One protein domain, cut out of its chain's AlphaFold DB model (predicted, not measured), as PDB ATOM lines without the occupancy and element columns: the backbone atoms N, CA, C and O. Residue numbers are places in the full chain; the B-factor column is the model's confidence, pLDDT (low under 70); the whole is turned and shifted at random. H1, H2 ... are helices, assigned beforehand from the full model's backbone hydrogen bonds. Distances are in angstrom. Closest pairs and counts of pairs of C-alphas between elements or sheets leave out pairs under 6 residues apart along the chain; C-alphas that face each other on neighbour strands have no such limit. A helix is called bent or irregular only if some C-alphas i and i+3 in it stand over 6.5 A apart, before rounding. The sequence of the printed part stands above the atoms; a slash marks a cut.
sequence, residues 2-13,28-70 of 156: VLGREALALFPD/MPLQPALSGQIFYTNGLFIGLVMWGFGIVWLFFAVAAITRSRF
ATOM      1  N   VAL A   2       0.518  39.101  29.113       61.03
ATOM      2  CA  VAL A   2      -0.923  39.047  28.760       61.03
ATOM      3  C   VAL A   2      -1.475  37.617  28.614       61.03
ATOM      4  O   VAL A   2      -2.437  37.273  29.286       61.03
ATOM      5  N   LEU A   3      -0.806  36.741  27.854       60.31
ATOM      6  CA  LEU A   3      -1.237  35.344  27.655       60.31
ATOM      7  C   LEU A   3      -1.442  34.543  28.955       60.31
ATOM      8  O   LEU A   3      -2.311  33.685  28.991       60.31
ATOM      9  N   GLY A   4      -0.680  34.819  30.018       67.88
ATOM     10  CA  GLY A   4      -0.831  34.121  31.301       67.88
ATOM     11  C   GLY A   4      -2.060  34.576  32.093       67.88
ATOM     12  O   GLY A   4      -2.698  33.768  32.761       67.88
ATOM     13  N   ARG A   5      -2.419  35.861  31.987       64.56
ATOM     14  CA  ARG A   5      -3.621  36.432  32.607       64.56
ATOM     15  C   ARG A   5      -4.885  35.958  31.888       64.56
ATOM     16  O   ARG A   5      -5.825  35.534  32.549       64.56
ATOM     17  N   GLU A   6      -4.863  35.960  30.556       68.62
ATOM     18  CA  GLU A   6      -5.978  35.460  29.739       68.62
ATOM     19  C   GLU A   6      -6.174  33.950  29.921       68.62
ATOM     20  O   GLU A   6      -7.295  33.479  30.074       68.62
ATOM     21  N   ALA A   7      -5.080  33.189  30.005       65.69
ATOM     22  CA  ALA A   7      -5.109  31.772  30.351       65.69
ATOM     23  C   ALA A   7      -5.791  31.516  31.712       65.69
ATOM     24  O   ALA A   7      -6.672  30.665  31.810       65.69
ATOM     25  N   LEU A   8      -5.449  32.287  32.751       63.91
ATOM     26  CA  LEU A   8      -6.080  32.183  34.075       63.91
ATOM     27  C   LEU A   8      -7.581  32.518  34.072       63.91
ATOM     28  O   LEU A   8      -8.312  31.975  34.898       63.91
ATOM     29  N   ALA A   9      -8.035  33.389  33.167       66.38
ATOM     30  CA  ALA A   9      -9.440  33.769  33.035       66.38
ATOM     31  C   ALA A   9     -10.257  32.779  32.186       66.38
ATOM     32  O   ALA A   9     -11.412  32.526  32.504       66.38
ATOM     33  N   LEU A  10      -9.663  32.196  31.138       65.56
ATOM     34  CA  LEU A  10     -10.351  31.318  30.178       65.56
ATOM     35  C   LEU A  10     -10.392  29.842  30.600       65.56
ATOM     36  O   LEU A  10     -11.332  29.118  30.264       65.56
ATOM     37  N   PHE A  11      -9.382  29.359  31.324       63.91
ATOM     38  CA  PHE A  11      -9.309  27.948  31.726       63.91
ATOM     39  C   PHE A  11     -10.414  27.464  32.685       63.91
ATOM     40  O   PHE A  11     -10.801  26.302  32.554       63.91
ATOM     41  N   PRO A  12     -10.971  28.291  33.593       62.94
ATOM     42  CA  PRO A  12     -12.140  27.919  34.392       62.94
ATOM     43  C   PRO A  12     -13.403  27.683  33.551       62.94
ATOM     44  O   PRO A  12     -14.173  26.777  33.861       62.94
ATOM     45  N   ASP A  13     -13.586  28.452  32.475       58.81
ATOM     46  CA  ASP A  13     -14.790  28.411  31.631       58.81
ATOM     47  C   ASP A  13     -14.755  27.282  30.588       58.81
ATOM     48  O   ASP A  13     -15.793  26.852  30.089       58.81
ATOM     49  N   MET A  28      -7.165  19.798  47.214       56.69
ATOM     50  CA  MET A  28      -6.695  20.337  45.937       56.69
ATOM     51  C   MET A  28      -5.435  19.587  45.459       56.69
ATOM     52  O   MET A  28      -4.484  19.470  46.236       56.69
ATOM     53  N   PRO A  29      -5.334  19.159  44.184       54.84
ATOM     54  CA  PRO A  29      -4.031  18.940  43.579       54.84
ATOM     55  C   PRO A  29      -3.372  20.316  43.438       54.84
ATOM     56  O   PRO A  29      -3.676  21.082  42.528       54.84
ATOM     57  N   LEU A  30      -2.490  20.654  44.375       55.53
ATOM     58  CA  LEU A  30      -1.777  21.935  44.501       55.53
ATOM     59  C   LEU A  30      -0.904  22.302  43.272       55.53
ATOM     60  O   LEU A  30      -0.203  23.309  43.287       55.53
ATOM     61  N   GLN A  31      -0.904  21.495  42.207       59.28
ATOM     62  CA  GLN A  31       0.088  21.520  41.129       59.28
ATOM     63  C   GLN A  31      -0.131  22.586  40.027       59.28
ATOM     64  O   GLN A  31       0.842  23.263  39.691       59.28
ATOM     65  N   PRO A  32      -1.336  22.784  39.441       59.38
ATOM     66  CA  PRO A  32      -1.499  23.677  38.280       59.38
ATOM     67  C   PRO A  32      -1.481  25.169  38.642       59.38
ATOM     68  O   PRO A  32      -0.957  25.993  37.897       59.38
ATOM     69  N   ALA A  33      -2.041  25.531  39.800       64.00
ATOM     70  CA  ALA A  33      -2.056  26.917  40.273       64.00
ATOM     71  C   ALA A  33      -0.658  27.386  40.716       64.00
ATOM     72  O   ALA A  33      -0.286  28.541  40.506       64.00
ATOM     73  N   LEU A  34       0.138  26.471  41.280       74.56
ATOM     74  CA  LEU A  34       1.504  26.743  41.714       74.56
ATOM     75  C   LEU A  34       2.456  26.939  40.526       74.56
ATOM     76  O   LEU A  34       3.264  27.866  40.539       74.56
ATOM     77  N   SER A  35       2.349  26.119  39.474       77.06
ATOM     78  CA  SER A  35       3.207  26.255  38.290       77.06
ATOM     79  C   SER A  35       3.005  27.603  37.590       77.06
ATOM     80  O   SER A  35       3.987  28.270  37.260       77.06
ATOM     81  N   GLY A  36       1.758  28.070  37.455       77.19
ATOM     82  CA  GLY A  36       1.444  29.390  36.896       77.19
ATOM     83  C   GLY A  36       2.068  30.554  37.679       77.19
ATOM     84  O   GLY A  36       2.669  31.449  37.083       77.19
ATOM     85  N   GLN A  37       2.000  30.519  39.015       81.62
ATOM     86  CA  GLN A  37       2.610  31.542  39.875       81.62
ATOM     87  C   GLN A  37       4.142  31.551  39.791       81.62
ATOM     88  O   GLN A  37       4.758  32.622  39.755       81.62
ATOM     89  N   ILE A  38       4.766  30.370  39.717       87.25
ATOM     90  CA  ILE A  38       6.219  30.237  39.562       87.25
ATOM     91  C   ILE A  38       6.668  30.832  38.225       87.25
ATOM     92  O   ILE A  38       7.604  31.634  38.209       87.25
ATOM     93  N   PHE A  39       6.004  30.498  37.113       87.94
ATOM     94  CA  PHE A  39       6.359  31.044  35.797       87.94
ATOM     95  C   PHE A  39       6.151  32.555  35.713       87.94
ATOM     96  O   PHE A  39       6.999  33.251  35.156       87.94
ATOM     97  N   TYR A  40       5.068  33.074  36.294       85.31
ATOM     98  CA  TYR A  40       4.815  34.513  36.351       85.31
ATOM     99  C   TYR A  40       5.930  35.256  37.101       85.31
ATOM    100  O   TYR A  40       6.518  36.204  36.576       85.31
ATOM    101  N   THR A  41       6.278  34.777  38.298       89.06
ATOM    102  CA  THR A  41       7.299  35.406  39.149       89.06
ATOM    103  C   THR A  41       8.687  35.327  38.511       89.06
ATOM    104  O   THR A  41       9.410  36.321  38.480       89.06
ATOM    105  N   ASN A  42       9.047  34.175  37.933       91.81
ATOM    106  CA  ASN A  42      10.307  34.016  37.203       91.81
ATOM    107  C   ASN A  42      10.363  34.908  35.958       91.81
ATOM    108  O   ASN A  42      11.387  35.536  35.707       91.81
ATOM    109  N   GLY A  43       9.268  35.013  35.201       91.25
ATOM    110  CA  GLY A  43       9.190  35.888  34.032       91.25
ATOM    111  C   GLY A  43       9.389  37.361  34.391       91.25
ATOM    112  O   GLY A  43      10.129  38.063  33.704       91.25
ATOM    113  N   LEU A  44       8.789  37.820  35.494       91.31
ATOM    114  CA  LEU A  44       8.999  39.174  36.004       91.31
ATOM    115  C   LEU A  44      10.447  39.395  36.459       91.31
ATOM    116  O   LEU A  44      11.041  40.418  36.126       91.31
ATOM    117  N   PHE A  45      11.035  38.426  37.165       93.62
ATOM    118  CA  PHE A  45      12.426  38.495  37.612       93.62
ATOM    119  C   PHE A  45      13.409  38.564  36.434       93.62
ATOM    120  O   PHE A  45      14.245  39.465  36.377       93.62
ATOM    121  N   ILE A  46      13.266  37.671  35.450       94.88
ATOM    122  CA  ILE A  46      14.079  37.671  34.224       94.88
ATOM    123  C   ILE A  46      13.889  38.987  33.462       94.88
ATOM    124  O   ILE A  46      14.870  39.585  33.018       94.88
ATOM    125  N   GLY A  47      12.649  39.472  33.353       93.12
ATOM    126  CA  GLY A  47      12.337  40.759  32.734       93.12
ATOM    127  C   GLY A  47      13.045  41.929  33.420       93.12
ATOM    128  O   GLY A  47      13.621  42.773  32.739       93.12
ATOM    129  N   LEU A  48      13.077  41.947  34.754       93.88
ATOM    130  CA  LEU A  48      13.755  42.984  35.534       93.88
ATOM    131  C   LEU A  48      15.282  42.936  35.361       93.88
ATOM    132  O   LEU A  48      15.913  43.981  35.198       93.88
ATOM    133  N   VAL A  49      15.876  41.738  35.338       95.75
ATOM    134  CA  VAL A  49      17.316  41.548  35.086       95.75
ATOM    135  C   VAL A  49      17.689  42.008  33.674       95.75
ATOM    136  O   VAL A  49      18.637  42.774  33.506       95.75
ATOM    137  N   MET A  50      16.922  41.599  32.658       94.50
ATOM    138  CA  MET A  50      17.128  42.028  31.268       94.50
ATOM    139  C   MET A  50      16.947  43.542  31.106       94.50
ATOM    140  O   MET A  50      17.724  44.185  30.402       94.50
ATOM    141  N   TRP A  51      15.960  44.128  31.789       94.94
ATOM    142  CA  TRP A  51      15.738  45.572  31.798       94.94
ATOM    143  C   TRP A  51      16.920  46.333  32.416       94.94
ATOM    144  O   TRP A  51      17.374  47.328  31.843       94.94
ATOM    145  N   GLY A  52      17.462  45.837  33.535       94.19
ATOM    146  CA  GLY A  52      18.654  46.396  34.175       94.19
ATOM    147  C   GLY A  52      19.896  46.291  33.288       94.19
ATOM    148  O   GLY A  52      20.631  47.264  33.134       94.19
ATOM    149  N   PHE A  53      20.089  45.151  32.619       94.75
ATOM    150  CA  PHE A  53      21.149  44.984  31.621       94.75
ATOM    151  C   PHE A  53      21.005  45.975  30.456       94.75
ATOM    152  O   PHE A  53      21.996  46.527  29.980       94.75
ATOM    153  N   GLY A  54      19.769  46.274  30.047       93.62
ATOM    154  CA  GLY A  54      19.474  47.282  29.030       93.62
ATOM    155  C   GLY A  54      19.993  48.687  29.362       93.62
ATOM    156  O   GLY A  54      20.380  49.401  28.442       93.62
ATOM    157  N   ILE A  55      20.104  49.071  30.643       93.56
ATOM    158  CA  ILE A  55      20.666  50.376  31.048       93.56
ATOM    159  C   ILE A  55      22.125  50.508  30.601       93.56
ATOM    160  O   ILE A  55      22.524  51.561  30.106       93.56
ATOM    161  N   VAL A  56      22.916  49.440  30.740       95.06
ATOM    162  CA  VAL A  56      24.335  49.428  30.349       95.06
ATOM    163  C   VAL A  56      24.471  49.697  28.850       95.06
ATOM    164  O   VAL A  56      25.278  50.523  28.425       95.06
ATOM    165  N   TRP A  57      23.632  49.053  28.040       92.50
ATOM    166  CA  TRP A  57      23.618  49.261  26.592       92.50
ATOM    167  C   TRP A  57      23.078  50.628  26.195       92.50
ATOM    168  O   TRP A  57      23.614  51.244  25.279       92.50
ATOM    169  N   LEU A  58      22.062  51.131  26.897       91.31
ATOM    170  CA  LEU A  58      21.530  52.471  26.672       91.31
ATOM    171  C   LEU A  58      22.598  53.533  26.961       91.31
ATOM    172  O   LEU A  58      22.762  54.466  26.176       91.31
ATOM    173  N   PHE A  59      23.388  53.352  28.022       93.06
ATOM    174  CA  PHE A  59      24.535  54.206  28.321       93.06
ATOM    175  C   PHE A  59      25.567  54.194  27.186       93.06
ATOM    176  O   PHE A  59      25.955  55.259  26.703       93.06
ATOM    177  N   PHE A  60      25.968  53.013  26.701       92.56
ATOM    178  CA  PHE A  60      26.897  52.918  25.571       92.56
ATOM    179  C   PHE A  60      26.331  53.519  24.282       92.56
ATOM    180  O   PHE A  60      27.066  54.192  23.561       92.56
ATOM    181  N   ALA A  61      25.037  53.339  24.006       89.88
ATOM    182  CA  ALA A  61      24.379  53.930  22.846       89.88
ATOM    183  C   ALA A  61      24.428  55.467  22.899       89.88
ATOM    184  O   ALA A  61      24.854  56.105  21.937       89.88
ATOM    185  N   VAL A  62      24.080  56.071  24.041       89.00
ATOM    186  CA  VAL A  62      24.154  57.531  24.235       89.00
ATOM    187  C   VAL A  62      25.600  58.032  24.148       89.00
ATOM    188  O   VAL A  62      25.868  59.051  23.506       89.00
ATOM    189  N   ALA A  63      26.558  57.308  24.731       90.50
ATOM    190  CA  ALA A  63      27.976  57.660  24.651       90.50
ATOM    191  C   ALA A  63      28.510  57.596  23.207       90.50
ATOM    192  O   ALA A  63      29.247  58.483  22.775       90.50
ATOM    193  N   ALA A  64      28.103  56.588  22.433       87.94
ATOM    194  CA  ALA A  64      28.487  56.448  21.031       87.94
ATOM    195  C   ALA A  64      27.914  57.582  20.166       87.94
ATOM    196  O   ALA A  64      28.631  58.135  19.331       87.94
ATOM    197  N   ILE A  65      26.654  57.965  20.398       85.94
ATOM    198  CA  ILE A  65      25.988  59.052  19.667       85.94
ATOM    199  C   ILE A  65      26.617  60.412  19.998       85.94
ATOM    200  O   ILE A  65      26.827  61.223  19.103       85.94
ATOM    201  N   THR A  66      26.943  60.676  21.265       86.19
ATOM    202  CA  THR A  66      27.510  61.976  21.675       86.19
ATOM    203  C   THR A  66      28.969  62.156  21.253       86.19
ATOM    204  O   THR A  66      29.401  63.284  21.015       86.19
ATOM    205  N   ARG A  67      29.735  61.064  21.129       84.75
ATOM    206  CA  ARG A  67      31.157  61.108  20.751       84.75
ATOM    207  C   ARG A  67      31.395  61.115  19.240       84.75
ATOM    208  O   ARG A  67      32.405  61.657  18.793       84.75
ATOM    209  N   SER A  68      30.489  60.538  18.454       77.06
ATOM    210  CA  SER A  68      30.623  60.448  16.997       77.06
ATOM    211  C   SER A  68      29.837  61.553  16.299       77.06
ATOM    212  O   SER A  68      28.620  61.645  16.430       77.06
ATOM    213  N   ARG A  69      30.505  62.374  15.479       69.94
ATOM    214  CA  ARG A  69      29.807  63.300  14.573       69.94
ATOM    215  C   ARG A  69      29.262  62.536  13.373       69.94
ATOM    216  O   ARG A  69      29.942  62.414  12.360       69.94
ATOM    217  N   PHE A  70      28.042  62.020  13.496       67.44
ATOM    218  CA  PHE A  70      27.367  61.346  12.392       67.44
ATOM    219  C   PHE A  70      26.392  62.305  11.685       67.44
ATOM    220  O   PHE A  70      25.474  62.816  12.335       67.44
TER     221      PHE A  70
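AT A GLANCE: This is residues 2 to 13 and 28 to 70 of the 156 residues of an uncharacterized protein of Byssothecium circinans (UniProt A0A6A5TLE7). Starting from the first printed residue, picture a short helix, H1, lying beside the first part of one long helix, H2, which makes the length of a rod; the two run opposite ways, with a small gap between them. Beyond that place, residues 41 to 70, of which 41 to 67 belong to H2, stick out free. The printed part has 55 residues with two named helices, H1 then H2, and no named strand; the class is all helix. The whole is extended, with a radius of gyration of the C-alphas of 19.5 A and spans of 63 by 19 by 7 A.

HOW THE PARTS SIT: Look first at H1, residues 2 to 10, and then at H2, residues 31 to 67. They are close but not clearly touching, with 2 pairs of C-alphas within 8 A; the closest C-alphas, those of Gly 4 and Tyr 40, are 7.6 A apart. Their lines stand at a shallow tilt of 19 degrees, and they run opposite ways. In H1 every O i to N i+4 pair is within hydrogen-bond range; in H2 it is 31 of 33.

IN THESE COORDINATES: Find C-alpha 2 at (-0.923, 39.047, 28.760); from there H1 runs 12.3 A to C-alpha 10 at (-10.351, 31.318, 30.178). Then go to C-alpha 31 at (0.088, 21.520, 41.129), where H2 begins; its 37 residues run 54.3 A to C-alpha 67 at (31.157, 61.108, 20.751). Neither helix is bent.

THE WHOLE: The two C-alphas farthest apart, those of Met 28 and Arg 69, are 64.5 A apart. Between H1 and H2 you meet the cut: residues 14 to 27 are not printed, and C-alphas 13 and 28 are 18.3 A apart across it. In the B-factor column the mean pLDDT of the printed part is 79.7; it is under 70 at residues 2 to 13, 28 to 33 and 69 to 70.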